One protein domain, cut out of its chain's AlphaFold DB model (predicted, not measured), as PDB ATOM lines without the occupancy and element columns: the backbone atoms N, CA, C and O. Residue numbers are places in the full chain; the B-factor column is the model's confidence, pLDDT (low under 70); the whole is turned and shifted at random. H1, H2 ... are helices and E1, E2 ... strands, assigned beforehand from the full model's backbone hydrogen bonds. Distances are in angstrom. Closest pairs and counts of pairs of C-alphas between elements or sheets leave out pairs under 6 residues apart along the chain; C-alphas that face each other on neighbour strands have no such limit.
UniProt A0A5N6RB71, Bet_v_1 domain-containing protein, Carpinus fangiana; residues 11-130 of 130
ATOM      1  N   ALA A  11      10.607 -30.812  12.237       79.25
ATOM      2  CA  ALA A  11      11.546 -30.572  13.326       79.25
ATOM      3  C   ALA A  11      11.805 -31.880  14.081       79.25
ATOM      4  O   ALA A  11      10.875 -32.599  14.450       79.25
ATOM      5  N   LYS A  12      13.080 -32.174  14.350       83.12
ATOM      6  CA  LYS A  12      13.501 -33.372  15.080       83.12
ATOM      7  C   LYS A  12      14.205 -32.979  16.372       83.12
ATOM      8  O   LYS A  12      15.226 -32.299  16.342       83.12
ATOM      9  N   LEU A  13      13.680 -33.448  17.503       86.94
ATOM     10  CA  LEU A  13      14.254 -33.188  18.823       86.94
ATOM     11  C   LEU A  13      15.287 -34.267  19.163       86.94
ATOM     12  O   LEU A  13      14.957 -35.307  19.727       86.94
ATOM     13  N   THR A  14      16.554 -34.039  18.818       86.88
ATOM     14  CA  THR A  14      17.641 -35.008  19.074       86.88
ATOM     15  C   THR A  14      17.877 -35.269  20.565       86.88
ATOM     16  O   THR A  14      18.292 -36.364  20.933       86.88
ATOM     17  N   TRP A  15      17.549 -34.301  21.420       89.44
ATOM     18  CA  TRP A  15      17.642 -34.376  22.881       89.44
ATOM     19  C   TRP A  15      16.416 -35.021  23.556       89.44
ATOM     20  O   TRP A  15      16.443 -35.277  24.757       89.44
ATOM     21  N   CYS A  16      15.344 -35.328  22.810       91.44
ATOM     22  CA  CYS A  16      14.160 -36.012  23.338       91.44
ATOM     23  C   CYS A  16      13.812 -37.251  22.491       91.44
ATOM     24  O   CYS A  16      12.999 -37.167  21.570       91.44
ATOM     25  N   PRO A  17      14.341 -38.446  22.811       90.75
ATOM     26  CA  PRO A  17      14.151 -39.642  21.981       90.75
ATOM     27  C   PRO A  17      12.704 -40.159  21.938       90.75
ATOM     28  O   PRO A  17      12.385 -41.012  21.099       90.75
ATOM     29  N   ARG A  18      11.834 -39.679  22.841       94.31
ATOM     30  CA  ARG A  18      10.394 -39.983  22.857       94.31
ATOM     31  C   ARG A  18       9.596 -39.174  21.835       94.31
ATOM     32  O   ARG A  18       8.459 -39.540  21.563       94.31
ATOM     33  N   VAL A  19      10.181 -38.133  21.245       95.12
ATOM     34  CA  VAL A  19       9.618 -37.410  20.102       95.12
ATOM     35  C   VAL A  19      10.413 -37.819  18.870       95.12
ATOM     36  O   VAL A  19      11.604 -37.537  18.758       95.12
ATOM     37  N   LYS A  20       9.777 -38.547  17.955       94.38
ATOM     38  CA  LYS A  20      10.434 -39.035  16.737       94.38
ATOM     39  C   LYS A  20      10.475 -37.976  15.654       94.38
ATOM     40  O   LYS A  20      11.478 -37.887  14.949       94.38
ATOM     41  N   ASP A  21       9.399 -37.204  15.547       94.56
ATOM     42  CA  ASP A  21       9.233 -36.199  14.509       94.56
ATOM     43  C   ASP A  21       8.114 -35.209  14.861       94.56
ATOM     44  O   ASP A  21       7.165 -35.567  15.569       94.56
ATOM     45  N   ILE A  22       8.221 -33.982  14.356       93.56
ATOM     46  CA  ILE A  22       7.206 -32.936  14.485       93.56
ATOM     47  C   ILE A  22       7.029 -32.274  13.125       93.56
ATOM     48  O   ILE A  22       7.981 -31.744  12.563       93.56
ATOM     49  N   HIS A  23       5.801 -32.244  12.627       93.31
ATOM     50  CA  HIS A  23       5.444 -31.595  11.374       93.31
ATOM     51  C   HIS A  23       4.473 -30.445  11.615       93.31
ATOM     52  O   HIS A  23       3.437 -30.609  12.264       93.31
ATOM     53  N   LEU A  24       4.785 -29.282  11.049       94.31
ATOM     54  CA  LEU A  24       3.858 -28.160  10.990       94.31
ATOM     55  C   LEU A  24       2.772 -28.449   9.943       94.31
ATOM     56  O   LEU A  24       3.078 -28.708   8.779       94.31
ATOM     57  N   VAL A  25       1.508 -28.425  10.364       94.25
ATOM     58  CA  VAL A  25       0.342 -28.699   9.506       94.25
ATOM     59  C   VAL A  25      -0.349 -27.404   9.087       94.25
ATOM     60  O   VAL A  25      -0.760 -27.270   7.938       94.25
ATOM     61  N   LYS A  26      -0.493 -26.449  10.014       92.81
ATOM     62  CA  LYS A  26      -1.130 -25.146   9.773       92.81
ATOM     63  C   LYS A  26      -0.490 -24.071  10.650       92.81
ATOM     64  O   LYS A  26      -0.183 -24.346  11.809       92.81
ATOM     65  N   GLY A  27      -0.400 -22.854  10.119       89.69
ATOM     66  CA  GLY A  27       0.174 -21.697  10.807       89.69
ATOM     67  C   GLY A  27       1.692 -21.714  10.730       89.69
ATOM     68  O   GLY A  27       2.240 -22.284   9.789       89.69
ATOM     69  N   ASP A  28       2.332 -21.143  11.746       88.50
ATOM     70  CA  ASP A  28       3.783 -21.100  11.904       88.50
ATOM     71  C   ASP A  28       4.206 -21.770  13.219       88.50
ATOM     72  O   ASP A  28       3.383 -22.103  14.074       88.50
ATOM     73  N   TRP A  29       5.508 -21.989  13.407       84.88
ATOM     74  CA  TRP A  29       6.030 -22.682  14.591       84.88
ATOM     75  C   TRP A  29       5.680 -21.998  15.915       84.88
ATOM     76  O   TRP A  29       5.446 -22.688  16.907       84.88
ATOM     77  N   GLU A  30       5.594 -20.673  15.907       81.06
ATOM     78  CA  GLU A  30       5.394 -19.839  17.095       81.06
ATOM     79  C   GLU A  30       3.974 -19.261  17.185       81.06
ATOM     80  O   GLU A  30       3.624 -18.631  18.182       81.06
ATOM     81  N   SER A  31       3.132 -19.465  16.162       81.12
ATOM     82  CA  SER A  31       1.806 -18.851  16.137       81.12
ATOM     83  C   SER A  31       0.844 -19.556  17.093       81.12
ATOM     84  O   SER A  31       0.718 -20.790  17.096       81.12
ATOM     85  N   LYS A  32       0.083 -18.747  17.838       77.94
ATOM     86  CA  LYS A  32      -1.166 -19.182  18.474       77.94
ATOM     87  C   LYS A  32      -2.099 -19.677  17.355       77.94
ATOM     88  O   LYS A  32      -2.053 -19.149  16.247       77.94
ATOM     89  N   ASP A  33      -2.838 -20.755  17.589       83.38
ATOM     90  CA  ASP A  33      -3.677 -21.461  16.603       83.38
ATOM     91  C   ASP A  33      -2.921 -22.270  15.534       83.38
ATOM     92  O   ASP A  33      -3.503 -22.711  14.532       83.38
ATOM     93  N   SER A  34      -1.624 -22.517  15.746       90.50
ATOM     94  CA  SER A  34      -0.890 -23.479  14.923       90.50
ATOM     95  C   SER A  34      -1.384 -24.904  15.166       90.50
ATOM     96  O   SER A  34      -1.770 -25.291  16.272       90.50
ATOM     97  N   ILE A  35      -1.344 -25.709  14.106       93.81
ATOM     98  CA  ILE A  35      -1.604 -27.144  14.179       93.81
ATOM     99  C   ILE A  35      -0.300 -27.863  13.884       93.81
ATOM    100  O   ILE A  35       0.299 -27.678  12.820       93.81
ATOM    101  N   LYS A  36       0.119 -28.715  14.817       94.00
ATOM    102  CA  LYS A  36       1.341 -29.510  14.716       94.00
ATOM    103  C   LYS A  36       1.001 -30.989  14.851       94.00
ATOM    104  O   LYS A  36       0.237 -31.386  15.731       94.00
ATOM    105  N   GLN A  37       1.576 -31.810  13.985       95.94
ATOM    106  CA  GLN A  37       1.514 -33.263  14.070       95.94
ATOM    107  C   GLN A  37       2.792 -33.783  14.719       95.94
ATOM    108  O   GLN A  37       3.889 -33.473  14.270       95.94
ATOM    109  N   TRP A  38       2.644 -34.592  15.757       95.38
ATOM    110  CA  TRP A  38       3.736 -35.158  16.528       95.38
ATOM    111  C   TRP A  38       3.737 -36.671  16.370       95.38
ATOM    112  O   TRP A  38       2.710 -37.316  16.571       95.38
ATOM    113  N   THR A  39       4.898 -37.233  16.056       95.62
ATOM    114  CA  THR A  39       5.138 -38.673  16.166       95.62
ATOM    115  C   THR A  39       5.848 -38.923  17.488       95.62
ATOM    116  O   THR A  39       6.998 -38.509  17.666       95.62
ATOM    117  N   ILE A  40       5.166 -39.573  18.427       95.12
ATOM    118  CA  ILE A  40       5.629 -39.751  19.807       95.12
ATOM    119  C   ILE A  40       5.708 -41.227  20.186       95.12
ATOM    120  O   ILE A  40       5.102 -42.079  19.544       95.12
ATOM    121  N   VAL A  41       6.444 -41.526  21.256       95.12
ATOM    122  CA  VAL A  41       6.465 -42.845  21.897       95.12
ATOM    123  C   VAL A  41       5.902 -42.731  23.312       95.12
ATOM    124  O   VAL A  41       6.606 -42.332  24.246       95.12
ATOM    125  N   ALA A  42       4.634 -43.108  23.462       92.00
ATOM    126  CA  ALA A  42       3.910 -43.190  24.730       92.00
ATOM    127  C   ALA A  42       3.474 -44.649  24.949       92.00
ATOM    128  O   ALA A  42       2.365 -45.063  24.605       92.00
ATOM    129  N   GLY A  43       4.412 -45.465  25.439       88.56
ATOM    130  CA  GLY A  43       4.324 -46.929  25.403       88.56
ATOM    131  C   GLY A  43       4.661 -47.462  24.010       88.56
ATOM    132  O   GLY A  43       5.727 -48.036  23.820       88.56
ATOM    133  N   ASN A  44       3.805 -47.165  23.030       90.81
ATOM    134  CA  ASN A  44       4.010 -47.480  21.615       90.81
ATOM    135  C   ASN A  44       4.171 -46.201  20.782       90.81
ATOM    136  O   ASN A  44       3.875 -45.101  21.255       90.81
ATOM    137  N   SER A  45       4.658 -46.349  19.547       94.75
ATOM    138  CA  SER A  45       4.728 -45.239  18.595       94.75
ATOM    139  C   SER A  45       3.323 -44.851  18.141       94.75
ATOM    140  O   SER A  45       2.567 -45.709  17.693       94.75
ATOM    141  N   GLU A  46       2.992 -43.568  18.210       95.19
ATOM    142  CA  GLU A  46       1.697 -43.037  17.785       95.19
ATOM    143  C   GLU A  46       1.842 -41.637  17.177       95.19
ATOM    144  O   GLU A  46       2.794 -40.906  17.463       95.19
ATOM    145  N   VAL A  47       0.899 -41.283  16.303       95.75
ATOM    146  CA  VAL A  47       0.819 -39.967  15.664       95.75
ATOM    147  C   VAL A  47      -0.341 -39.198  16.278       95.75
ATOM    148  O   VAL A  47      -1.458 -39.713  16.358       95.75
ATOM    149  N   VAL A  48      -0.073 -37.964  16.697       95.69
ATOM    150  CA  VAL A  48      -1.039 -37.093  17.371       95.69
ATOM    151  C   VAL A  48      -1.015 -35.720  16.717       95.69
ATOM    152  O   VAL A  48       0.046 -35.108  16.589       95.69
ATOM    153  N   LYS A  49      -2.176 -35.206  16.319       96.19
ATOM    154  CA  LYS A  49      -2.315 -33.837  15.813       96.19
ATOM    155  C   LYS A  49      -2.867 -32.956  16.921       96.19
ATOM    156  O   LYS A  49      -3.909 -33.263  17.499       96.19
ATOM    157  N   MET A  50      -2.170 -31.866  17.208       94.62
ATOM    158  CA  MET A  50      -2.528 -30.938  18.275       94.62
ATOM    159  C   MET A  50      -2.695 -29.529  17.723       94.62
ATOM    160  O   MET A  50      -1.847 -29.059  16.963       94.62
ATOM    161  N   ALA A  51      -3.775 -28.871  18.129       92.88
ATOM    162  CA  ALA A  51      -3.943 -27.432  17.995       92.88
ATOM    163  C   ALA A  51      -3.379 -26.754  19.248       92.88
ATOM    164  O   ALA A  51      -3.702 -27.160  20.367       92.88
ATOM    165  N   GLU A  52      -2.524 -25.754  19.064       88.06
ATOM    166  CA  GLU A  52      -1.923 -25.001  20.164       88.06
ATOM    167  C   GLU A  52      -2.653 -23.675  20.365       88.06
ATOM    168  O   GLU A  52      -2.881 -22.929  19.416       88.06
ATOM    169  N   SER A  53      -2.971 -23.359  21.614       83.12
ATOM    170  CA  SER A  53      -3.432 -22.036  22.018       83.12
ATOM    171  C   SER A  53      -2.667 -21.580  23.257       83.12
ATOM    172  O   SER A  53      -2.219 -22.385  24.077       83.12
ATOM    173  N   ALA A  54      -2.482 -20.271  23.383       72.81
ATOM    174  CA  ALA A  54      -1.883 -19.660  24.561       72.81
ATOM    175  C   ALA A  54      -2.917 -18.735  25.195       72.81
ATOM    176  O   ALA A  54      -3.576 -17.977  24.483       72.81
ATOM    177  N   ASP A  55      -3.054 -18.808  26.514       68.12
ATOM    178  CA  ASP A  55      -3.835 -17.826  27.259       68.12
ATOM    179  C   ASP A  55      -3.035 -16.511  27.289       68.12
ATOM    180  O   ASP A  55      -1.894 -16.477  27.753       68.12
ATOM    181  N   GLU A  56      -3.577 -15.443  26.699       60.31
ATOM    182  CA  GLU A  56      -2.874 -14.158  26.608       60.31
ATOM    183  C   GLU A  56      -2.792 -13.437  27.954       60.31
ATOM    184  O   GLU A  56      -1.844 -12.681  28.189       60.31
ATOM    185  N   GLU A  57      -3.761 -13.686  28.832       64.31
ATOM    186  CA  GLU A  57      -3.849 -13.068  30.150       64.31
ATOM    187  C   GLU A  57      -2.837 -13.720  31.096       64.31
ATOM    188  O   GLU A  57      -2.104 -13.040  31.819       64.31
ATOM    189  N   ASN A  58      -2.684 -15.040  30.976       63.38
ATOM    190  CA  ASN A  58      -1.704 -15.813  31.715       63.38
ATOM    191  C   ASN A  58      -0.584 -16.309  30.788       63.38
ATOM    192  O   ASN A  58      -0.553 -17.468  30.375       63.38
ATOM    193  N   LYS A  59       0.389 -15.435  30.498       59.28
ATOM    194  CA  LYS A  59       1.556 -15.650  29.605       59.28
ATOM    195  C   LYS A  59       2.417 -16.901  29.875       59.28
ATOM    196  O   LYS A  59       3.405 -17.119  29.179       59.28
ATOM    197  N   SER A  60       2.089 -17.704  30.882       62.69
ATOM    198  CA  SER A  60       2.780 -18.935  31.252       62.69
ATOM    199  C   SER A  60       2.002 -20.221  30.948       62.69
ATOM    200  O   SER A  60       2.417 -21.297  31.387       62.69
ATOM    201  N   PHE A  61       0.901 -20.128  30.193       76.69
ATOM    202  CA  PHE A  61       0.032 -21.255  29.867       76.69
ATOM    203  C   PHE A  61       0.075 -21.581  28.375       76.69
ATOM    204  O   PHE A  61      -0.284 -20.765  27.526       76.69
ATOM    205  N   THR A  62       0.461 -22.812  28.050       80.31
ATOM    206  CA  THR A  62       0.239 -23.388  26.718       80.31
ATOM    207  C   THR A  62      -0.794 -24.495  26.828       80.31
ATOM    208  O   THR A  62      -0.573 -25.497  27.514       80.31
ATOM    209  N   ASN A  63      -1.904 -24.322  26.121       79.69
ATOM    210  CA  ASN A  63      -2.935 -25.331  25.956       79.69
ATOM    211  C   ASN A  63      -2.714 -26.048  24.624       79.69
ATOM    212  O   ASN A  63      -2.489 -25.428  23.585       79.69
ATOM    213  N   LYS A  64      -2.802 -27.373  24.647       83.81
ATOM    214  CA  LYS A  64      -2.772 -28.209  23.451       83.81
ATOM    215  C   LYS A  64      -4.023 -29.058  23.425       83.81
ATOM    216  O   LYS A  64      -4.239 -29.873  24.321       83.81
ATOM    217  N   LEU A  65      -4.839 -28.870  22.400       88.25
ATOM    218  CA  LEU A  65      -6.010 -29.698  22.154       88.25
ATOM    219  C   LEU A  65      -5.640 -30.778  21.143       88.25
ATOM    220  O   LEU A  65      -5.209 -30.459  20.035       88.25
ATOM    221  N   VAL A  66      -5.813 -32.047  21.507       90.06
ATOM    222  CA  VAL A  66      -5.666 -33.149  20.553       90.06
ATOM    223  C   VAL A  66      -6.900 -33.173  19.661       90.06
ATOM    224  O   VAL A  66      -8.017 -33.333  20.143       90.06
ATOM    225  N   ILE A  67      -6.685 -33.001  18.359       93.81
ATOM    226  CA  ILE A  67      -7.759 -32.917  17.362       93.81
ATOM    227  C   ILE A  67      -7.813 -34.144  16.447       93.81
ATOM    228  O   ILE A  67      -8.805 -34.338  15.753       93.81
ATOM    229  N   ASP A  68      -6.749 -34.953  16.411       93.69
ATOM    230  CA  ASP A  68      -6.659 -36.149  15.567       93.69
ATOM    231  C   ASP A  68      -5.568 -37.111  16.078       93.69
ATOM    232  O   ASP A  68      -4.640 -36.694  16.784       93.69
ATOM    233  N   GLY A  69      -5.649 -38.381  15.683       91.44
ATOM    234  CA  GLY A  69      -4.720 -39.451  16.060       91.44
ATOM    235  C   GLY A  69      -5.378 -40.604  16.821       91.44
ATOM    236  O   GLY A  69      -6.570 -40.600  17.101       91.44
ATOM    237  N   GLU A  70      -4.588 -41.608  17.206       90.31
ATOM    238  CA  GLU A  70      -5.102 -42.800  17.912       90.31
ATOM    239  C   GLU A  70      -5.782 -42.455  19.251       90.31
ATOM    240  O   GLU A  70      -6.716 -43.124  19.695       90.31
ATOM    241  N   ILE A  71      -5.344 -41.358  19.874       93.00
ATOM    242  CA  ILE A  71      -5.892 -40.838  21.129       93.00
ATOM    243  C   ILE A  71      -7.382 -40.494  20.988       93.00
ATOM    244  O   ILE A  71      -8.158 -40.814  21.889       93.00
ATOM    245  N   THR A  72      -7.815 -39.908  19.865       93.44
ATOM    246  CA  THR A  72      -9.208 -39.447  19.694       93.44
ATOM    247  C   THR A  72     -10.210 -40.591  19.535       93.44
ATOM    248  O   THR A  72     -11.407 -40.398  19.728       93.44
ATOM    249  N   LYS A  73      -9.736 -41.811  19.252       92.81
ATOM    250  CA  LYS A  73     -10.576 -43.020  19.255       92.81
ATOM    251  C   LYS A  73     -10.960 -43.462  20.668       92.81
ATOM    252  O   LYS A  73     -11.988 -44.106  20.854       92.81
ATOM    253  N   HIS A  74     -10.131 -43.124  21.652       94.44
ATOM    254  CA  HIS A  74     -10.303 -43.518  23.049       94.44
ATOM    255  C   HIS A  74     -10.909 -42.386  23.885       94.44
ATOM    256  O   HIS A  74     -11.662 -42.641  24.825       94.44
ATOM    257  N   TYR A  75     -10.616 -41.132  23.537       96.44
ATOM    258  CA  TYR A  75     -11.066 -39.957  24.275       96.44
ATOM    259  C   TYR A  75     -11.769 -38.970  23.340       96.44
ATOM    260  O   TYR A  75     -11.185 -38.529  22.352       96.44
ATOM    261  N   LYS A  76     -13.011 -38.598  23.671       94.06
ATOM    262  CA  LYS A  76     -13.816 -37.607  22.929       94.06
ATOM    263  C   LYS A  76     -13.242 -36.198  23.049       94.06
ATOM    264  O   LYS A  76     -13.315 -35.409  22.113       94.06
ATOM    265  N   GLY A  77     -12.663 -35.905  24.208       93.94
ATOM    266  CA  GLY A  77     -11.928 -34.684  24.486       93.94
ATOM    267  C   GLY A  77     -10.602 -35.036  25.136       93.94
ATOM    268  O   GLY A  77     -10.555 -35.901  26.012       93.94
ATOM    269  N   PHE A  78      -9.526 -34.387  24.700       96.06
ATOM    270  CA  PHE A  78      -8.206 -34.554  25.294       96.06
ATOM    271  C   PHE A  78      -7.414 -33.251  25.181       96.06
ATOM    272  O   PHE A  78      -6.973 -32.857  24.097       96.06
ATOM    273  N   LYS A  79      -7.245 -32.573  26.313       94.12
ATOM    274  CA  LYS A  79      -6.562 -31.287  26.423       94.12
ATOM    275  C   LYS A  79      -5.389 -31.407  27.383       94.12
ATOM    276  O   LYS A  79      -5.508 -31.963  28.472       94.12
ATOM    277  N   ILE A  80      -4.251 -30.875  26.965       92.75
ATOM    278  CA  ILE A  80      -3.014 -30.842  27.735       92.75
ATOM    279  C   ILE A  80      -2.702 -29.388  28.053       92.75
ATOM    280  O   ILE A  80      -2.635 -28.558  27.149       92.75
ATOM    281  N   THR A  81      -2.460 -29.097  29.322       91.19
ATOM    282  CA  THR A  81      -2.117 -27.758  29.792       91.19
ATOM    283  C   THR A  81      -0.743 -27.805  30.441       91.19
ATOM    284  O   THR A  81      -0.521 -28.568  31.386       91.19
ATOM    285  N   PHE A  82       0.174 -26.987  29.933       89.31
ATOM    286  CA  PHE A  82       1.457 -26.704  30.563       89.31
ATOM    287  C   PHE A  82       1.379 -25.321  31.192       89.31
ATOM    288  O   PHE A  82       1.167 -24.343  30.479       89.31
ATOM    289  N   GLN A  83       1.555 -25.253  32.506       89.31
ATOM    290  CA  GLN A  83       1.602 -24.009  33.261       89.31
ATOM    291  C   GLN A  83       2.976 -23.877  33.909       89.31
ATOM    292  O   GLN A  83       3.371 -24.740  34.694       89.31
ATOM    293  N   VAL A  84       3.686 -22.799  33.598       87.44
ATOM    294  CA  VAL A  84       4.955 -22.455  34.249       87.44
ATOM    295  C   VAL A  84       4.704 -21.391  35.316       87.44
ATOM    296  O   VAL A  84       4.004 -20.410  35.072       87.44
ATOM    297  N   THR A  85       5.283 -21.555  36.497       88.06
ATOM    298  CA  THR A  85       5.183 -20.580  37.588       88.06
ATOM    299  C   THR A  85       6.584 -20.241  38.071       88.06
ATOM    300  O   THR A  85       7.406 -21.132  38.264       88.06
ATOM    301  N   SER A  86       6.887 -18.955  38.247       87.38
ATOM    302  CA  SER A  86       8.139 -18.524  38.874       87.38
ATOM    303  C   SER A  86       8.074 -18.751  40.383       87.38
ATOM    304  O   SER A  86       7.145 -18.272  41.035       87.38
ATOM    305  N   GLU A  87       9.073 -19.423  40.942       85.75
ATOM    306  CA  GLU A  87       9.171 -19.733  42.369       85.75
ATOM    307  C   GLU A  87      10.569 -19.365  42.880       85.75
ATOM    308  O   GLU A  87      11.545 -20.091  42.681       85.75
ATOM    309  N   GLY A  88      10.686 -18.206  43.537       87.00
ATOM    310  CA  GLY A  88      11.968 -17.705  44.038       87.00
ATOM    311  C   GLY A  88      12.991 -17.504  42.913       87.00
ATOM    312  O   GLY A  88      12.776 -16.686  42.024       87.00
ATOM    313  N   GLN A  89      14.108 -18.239  42.967       84.44
ATOM    314  CA  GLN A  89      15.157 -18.221  41.933       84.44
ATOM    315  C   GLN A  89      14.928 -19.246  40.804       84.44
ATOM    316  O   GLN A  89      15.783 -19.390  39.933       84.44
ATOM    317  N   GLY A  90      13.817 -19.985  40.820       85.00
ATOM    318  CA  GLY A  90      13.532 -21.045  39.858       85.00
ATOM    319  C   GLY A  90      12.146 -20.954  39.229       85.00
ATOM    320  O   GLY A  90      11.415 -19.974  39.382       85.00
ATOM    321  N   TYR A  91      11.788 -22.021  38.521       87.25
ATOM    322  CA  TYR A  91      10.481 -22.199  37.902       87.25
ATOM    323  C   TYR A  91       9.935 -23.585  38.241       87.25
ATOM    324  O   TYR A  91      10.678 -24.570  38.210       87.25
ATOM    325  N   SER A  92       8.636 -23.674  38.502       88.69
ATOM    326  CA  SER A  92       7.897 -24.932  38.535       88.69
ATOM    327  C   SER A  92       7.062 -25.074  37.265       88.69
ATOM    328  O   SER A  92       6.622 -24.090  36.667       88.69
ATOM    329  N   LEU A  93       6.866 -26.315  36.818       89.75
ATOM    330  CA  LEU A  93       5.989 -26.631  35.696       89.75
ATOM    331  C   LEU A  93       4.911 -27.604  36.162       89.75
ATOM    332  O   LEU A  93       5.204 -28.716  36.606       89.75
ATOM    333  N   LYS A  94       3.655 -27.194  36.014       90.75
ATOM    334  CA  LYS A  94       2.480 -28.030  36.222       90.75
ATOM    335  C   LYS A  94       1.982 -28.535  34.870       90.75
ATOM    336  O   LYS A  94       1.643 -27.753  33.985       90.75
ATOM    337  N   LEU A  95       1.924 -29.857  34.734       93.62
ATOM    338  CA  LEU A  95       1.295 -30.551  33.613       93.62
ATOM    339  C   LEU A  95      -0.096 -31.021  34.041       93.62
ATOM    340  O   LEU A  95      -0.238 -31.676  35.072       93.62
ATOM    341  N   THR A  96      -1.122 -30.700  33.262       93.50
ATOM    342  CA  THR A  96      -2.497 -31.171  33.479       93.50
ATOM    343  C   THR A  96      -3.028 -31.811  32.201       93.50
ATOM    344  O   THR A  96      -2.798 -31.287  31.113       93.50
ATOM    345  N   ILE A  97      -3.716 -32.948  32.332       95.12
ATOM    346  CA  ILE A  97      -4.426 -33.612  31.234       95.12
ATOM    347  C   ILE A  97      -5.904 -33.677  31.606       95.12
ATOM    348  O   ILE A  97      -6.279 -34.362  32.557       95.12
ATOM    349  N   GLU A  98      -6.726 -32.969  30.845       95.44
ATOM    350  CA  GLU A  98      -8.183 -32.991  30.935       95.44
ATOM    351  C   GLU A  98      -8.705 -33.905  29.820       95.44
ATOM    352  O   GLU A  98      -8.313 -33.750  28.660       95.44
ATOM    353  N   TYR A  99      -9.547 -34.885  30.148       96.50
ATOM    354  CA  TYR A  99     -10.002 -35.877  29.176       96.50
ATOM    355  C   TYR A  99     -11.446 -36.322  29.414       96.50
ATOM    356  O   TYR A  99     -11.901 -36.418  30.552       96.50
ATOM    357  N   GLU A 100     -12.137 -36.658  28.327       96.94
ATOM    358  CA  GLU A 100     -13.446 -37.314  28.334       96.94
ATOM    359  C   GLU A 100     -13.306 -38.675  27.654       96.94
ATOM    360  O   GLU A 100     -12.942 -38.756  26.480       96.94
ATOM    361  N   LYS A 101     -13.575 -39.760  28.383       96.81
ATOM    362  CA  LYS A 101     -13.503 -41.117  27.833       96.81
ATOM    363  C   LYS A 101     -14.605 -41.352  26.797       96.81
ATOM    364  O   LYS A 101     -15.730 -40.881  26.953       96.81
ATOM    365  N   ALA A 102     -14.310 -42.141  25.767       95.81
ATOM    366  CA  ALA A 102     -15.327 -42.569  24.807       95.81
ATOM    367  C   ALA A 102     -16.385 -43.486  25.450       95.81
ATOM    368  O   ALA A 102     -17.560 -43.395  25.095       95.81
ATOM    369  N   ASN A 103     -15.974 -44.322  26.410       95.44
ATOM    370  CA  ASN A 103     -16.817 -45.174  27.254       95.44
ATOM    371  C   ASN A 103     -16.090 -45.509  28.579       95.44
ATOM    372  O   ASN A 103     -14.932 -45.130  28.765       95.44
ATOM    373  N   GLU A 104     -16.747 -46.212  29.504       94.69
ATOM    374  CA  GLU A 104     -16.200 -46.500  30.842       94.69
ATOM    375  C   GLU A 104     -14.975 -47.433  30.843       94.69
ATOM    376  O   GLU A 104     -14.116 -47.305  31.720       94.69
ATOM    377  N   GLU A 105     -14.850 -48.309  29.840       96.50
ATOM    378  CA  GLU A 105     -13.764 -49.293  29.717       96.50
ATOM    379  C   GLU A 105     -12.433 -48.653  29.302       96.50
ATOM    380  O   GLU A 105     -11.361 -49.214  29.541       96.50
ATOM    381  N   VAL A 106     -12.477 -47.458  28.704       95.75
ATOM    382  CA  VAL A 106     -11.265 -46.728  28.323       95.75
ATOM    383  C   VAL A 106     -10.436 -46.425  29.580       95.75
ATOM    384  O   VAL A 106     -10.950 -45.836  30.538       95.75
ATOM    385  N   PRO A 107      -9.136 -46.762  29.612       94.81
ATOM    386  CA  PRO A 107      -8.303 -46.512  30.780       94.81
ATOM    387  C   PRO A 107      -8.009 -45.018  30.971       94.81
ATOM    388  O   PRO A 107      -8.124 -44.196  30.060       94.81
ATOM    389  N   THR A 108      -7.570 -44.651  32.171       95.75
ATOM    390  CA  THR A 108      -6.962 -43.337  32.431       95.75
ATOM    391  C   THR A 108      -5.711 -43.162  31.552       95.75
ATOM    392  O   THR A 108      -4.949 -44.119  31.402       95.75
ATOM    393  N   PRO A 109      -5.437 -41.968  30.987       95.62
ATOM    394  CA  PRO A 109      -4.332 -41.754  30.049       95.62
ATOM    395  C   PRO A 109      -2.942 -41.669  30.713       95.62
ATOM    396  O   PRO A 109      -2.146 -40.789  30.381       95.62
ATOM    397  N   SER A 110      -2.611 -42.587  31.625       95.06
ATOM    398  CA  SER A 110      -1.337 -42.611  32.368       95.06
ATOM    399  C   SER A 110      -0.115 -42.607  31.447       95.06
ATOM    400  O   SER A 110       0.804 -41.822  31.658       95.06
ATOM    401  N   LYS A 111      -0.145 -43.377  30.350       94.56
ATOM    402  CA  LYS A 111       0.946 -43.407  29.360       94.56
ATOM    403  C   LYS A 111       1.237 -42.032  28.735       94.56
ATOM    404  O   LYS A 111       2.393 -41.715  28.450       94.56
ATOM    405  N   HIS A 112       0.203 -41.210  28.530       94.62
ATOM    406  CA  HIS A 112       0.340 -39.867  27.961       94.62
ATOM    407  C   HIS A 112       0.845 -38.875  29.015       94.62
ATOM    408  O   HIS A 112       1.659 -38.008  28.696       94.62
ATOM    409  N   LEU A 113       0.422 -39.034  30.275       94.94
ATOM    410  CA  LEU A 113       0.961 -38.268  31.402       94.94
ATOM    411  C   LEU A 113       2.459 -38.543  31.580       94.94
ATOM    412  O   LEU A 113       3.252 -37.604  31.644       94.94
ATOM    413  N   ASP A 114       2.861 -39.813  31.562       95.44
ATOM    414  CA  ASP A 114       4.265 -40.215  31.645       95.44
ATOM    415  C   ASP A 114       5.078 -39.663  30.475       95.44
ATOM    416  O   ASP A 114       6.196 -39.179  30.667       95.44
ATOM    417  N   PHE A 115       4.538 -39.706  29.253       95.00
ATOM    418  CA  PHE A 115       5.163 -39.055  28.105       95.00
ATOM    419  C   PHE A 115       5.385 -37.558  28.364       95.00
ATOM    420  O   PHE A 115       6.511 -37.086  28.198       95.00
ATOM    421  N   GLY A 116       4.362 -36.837  28.831       93.94
ATOM    422  CA  GLY A 116       4.464 -35.411  29.142       93.94
ATOM    423  C   GLY A 116       5.514 -35.105  30.214       93.94
ATOM    424  O   GLY A 116       6.317 -34.196  30.026       93.94
ATOM    425  N   ILE A 117       5.592 -35.907  31.280       93.75
ATOM    426  CA  ILE A 117       6.627 -35.782  32.325       93.75
ATOM    427  C   ILE A 117       8.033 -36.005  31.749       93.75
ATOM    428  O   ILE A 117       8.983 -35.311  32.110       93.75
ATOM    429  N   ASN A 118       8.203 -36.984  30.858       94.50
ATOM    430  CA  ASN A 118       9.502 -37.238  30.230       94.50
ATOM    431  C   ASN A 118       9.895 -36.109  29.269       94.50
ATOM    432  O   ASN A 118      11.063 -35.724  29.227       94.50
ATOM    433  N   LEU A 119       8.932 -35.565  28.523       93.38
ATOM    434  CA  LEU A 119       9.153 -34.424  27.643       93.38
ATOM    435  C   LEU A 119       9.599 -33.192  28.439       93.38
ATOM    436  O   LEU A 119      10.594 -32.571  28.078       93.38
ATOM    437  N   THR A 120       8.919 -32.863  29.538       91.50
ATOM    438  CA  THR A 120       9.252 -31.678  30.347       91.50
ATOM    439  C   THR A 120      10.608 -31.813  31.031       91.50
ATOM    440  O   THR A 120      11.372 -30.850  31.056       91.50
ATOM    441  N   LYS A 121      10.972 -33.015  31.498       91.62
ATOM    442  CA  LYS A 121      12.328 -33.306  31.996       91.62
ATOM    443  C   LYS A 121      13.394 -33.129  30.915       91.62
ATOM    444  O   LYS A 121      14.436 -32.545  31.194       91.62
ATOM    445  N   ALA A 122      13.142 -33.608  29.695       92.44
ATOM    446  CA  ALA A 122      14.076 -33.457  28.580       92.44
ATOM    447  C   ALA A 122      14.258 -31.982  28.181       92.44
ATOM    448  O   ALA A 122      15.388 -31.552  27.968       92.44
ATOM    449  N   VAL A 123      13.171 -31.201  28.149       90.12
ATOM    450  CA  VAL A 123      13.224 -29.745  27.933       90.12
ATOM    451  C   VAL A 123      14.044 -29.069  29.031       90.12
ATOM    452  O   VAL A 123      14.953 -28.311  28.722       90.12
ATOM    453  N   GLY A 124      13.769 -29.375  30.303       89.62
ATOM    454  CA  GLY A 124      14.513 -28.805  31.427       89.62
ATOM    455  C   GLY A 124      16.009 -29.119  31.358       89.62
ATOM    456  O   GLY A 124      16.829 -28.217  31.482       89.62
ATOM    457  N   ALA A 125      16.373 -30.373  31.083       91.12
ATOM    458  CA  ALA A 125      17.769 -30.772  30.920       91.12
ATOM    459  C   ALA A 125      18.449 -30.055  29.744       91.12
ATOM    460  O   ALA A 125      19.582 -29.614  29.895       91.12
ATOM    461  N   TYR A 126      17.758 -29.910  28.607       89.62
ATOM    462  CA  TYR A 126      18.273 -29.182  27.446       89.62
ATOM    463  C   TYR A 126      18.507 -27.697  27.756       89.62
ATOM    464  O   TYR A 126      19.552 -27.167  27.404       89.62
ATOM    465  N   LEU A 127      17.581 -27.039  28.457       86.69
ATOM    466  CA  LEU A 127      17.698 -25.616  28.804       86.69
ATOM    467  C   LEU A 127      18.764 -25.322  29.868       86.69
ATOM    468  O   LEU A 127      19.256 -24.203  29.926       86.69
ATOM    469  N   LEU A 128      19.127 -26.297  30.706       84.75
ATOM    470  CA  LEU A 128      20.201 -26.140  31.698       84.75
ATOM    471  C   LEU A 128      21.608 -26.234  31.091       84.75
ATOM    472  O   LEU A 128      22.571 -25.842  31.746       84.75
ATOM    473  N   ILE A 129      21.733 -26.789  29.883       80.25
ATOM    474  CA  ILE A 129      23.016 -26.979  29.184       80.25
ATOM    475  C   ILE A 129      23.147 -26.125  27.914       80.25
ATOM    476  O   ILE A 129      24.185 -26.203  27.255       80.25
ATOM    477  N   ALA A 130      22.091 -25.396  27.543       56.56
ATOM    478  CA  ALA A 130      22.018 -24.558  26.347       56.56
ATOM    479  C   ALA A 130      22.528 -23.134  26.595       56.56
ATOM    480  O   ALA A 130      22.433 -22.653  27.747       56.56
TER     481      ALA A 130
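This is residues 11 to 130 of the 130 residues of the protein "Bet_v_1 domain-containing protein" of Carpinus fangiana (UniProt A0A5N6RB71). A strongly twisted sheet of six strands curls round one long helix, H2, which packs chiefly on E6 and E2. The hairpin of E5 and E6 runs along the longest axis, and the short helix H1 sits at the sheet's level between E4 and E5 in the chain. The printed part has 120 residues, with two named helices and six named strands in the order E1 E2 E3 E4 H1 E5 E6 H2; the sheet's order is E1 - E2 - E3 - E4 - E5 - E6, antiparallel throughout, and the class is mixed, helices and strands. The whole is compact, with a radius of gyration of the C-alphas of 14.6 A, and elongated, spanning 44 by 28 by 28 A.

E1, residues 19 to 26, is an edge strand and forms a hairpin with E2, residues 35 to 42; their directions stand at 163 degrees, and N 23 and O 37 are 2.8 A apart, within hydrogen-bond range. E2 and E3, residues 44 to 54, form the next hairpin, at 142 degrees, with N 38 and O 48 within hydrogen-bond range at 2.8 A. E2 bends by 56 degrees at residue 39 and E3 by 58 degrees at residue 47, and the C-alphas of these two residues face each other at 4.5 A. E3 and E4, residues 61 to 69, form a third hairpin at 135 degrees, with N 51 and O 65 at 2.9 A. E1 to E4 are a meander, each strand the antiparallel neighbour of the one before. H1, residues 70 to 74, stands at the sheet's level, only just, with a height over the sheet of 3.8 A; the closest C-alphas of E3 and H1 are those of Glu 46 and Glu 70, 6.8 A apart. E5, residues 75 to 87, is the antiparallel neighbour of E4 at 158 degrees, with N 64 and O 80 at 2.8 A. E5 and E6, residues 90 to 101, form a hairpin at 167 degrees, with N 83 and O 94 at 2.9 A; E6 is the other edge strand. H2, residues 110 to 129, is on the sheet, which curls round it. The closest C-alphas of H2 and E2 are those of Phe 115 and Ala 42, 5.5 A apart, and those of H2 and E6 are Leu 113 and Ile 97, 7.1 A apart. E5 and H2 are near each other, while H1 and H2 are apart, as are E1 and E6. In H2, 15 of 16 O i to N i+4 pairs are within hydrogen-bond range; in H1, 0 of 1 are, but 2 of 2 O i to N i+3 pairs.

E1 begins at C-alpha 19, (9.618, -37.410, 20.102), and measures 19.3 A from first to last C-alpha. E2 measures 20.0 A, E3 28.6 A, E4 23.3 A and H1 7.3 A. E5 measures 33.9 A, and E6 measures 35.8 A, ending at C-alpha 101, (-13.503, -41.117, 27.833). H2 measures 29.1 A and ends at C-alpha 129, (23.016, -26.979, 29.184).

The two C-alphas farthest apart are those of Gln 89 and Asn 103, at 44.3 A. The printed part has no cut and no long link; the links E2 to E3, E4 to H1, H1 to E5 and E5 to E6 are tight. The mean pLDDT of the printed part is 89.3, and residues 55 to 60 and residue 130, the chain's last, are under 70.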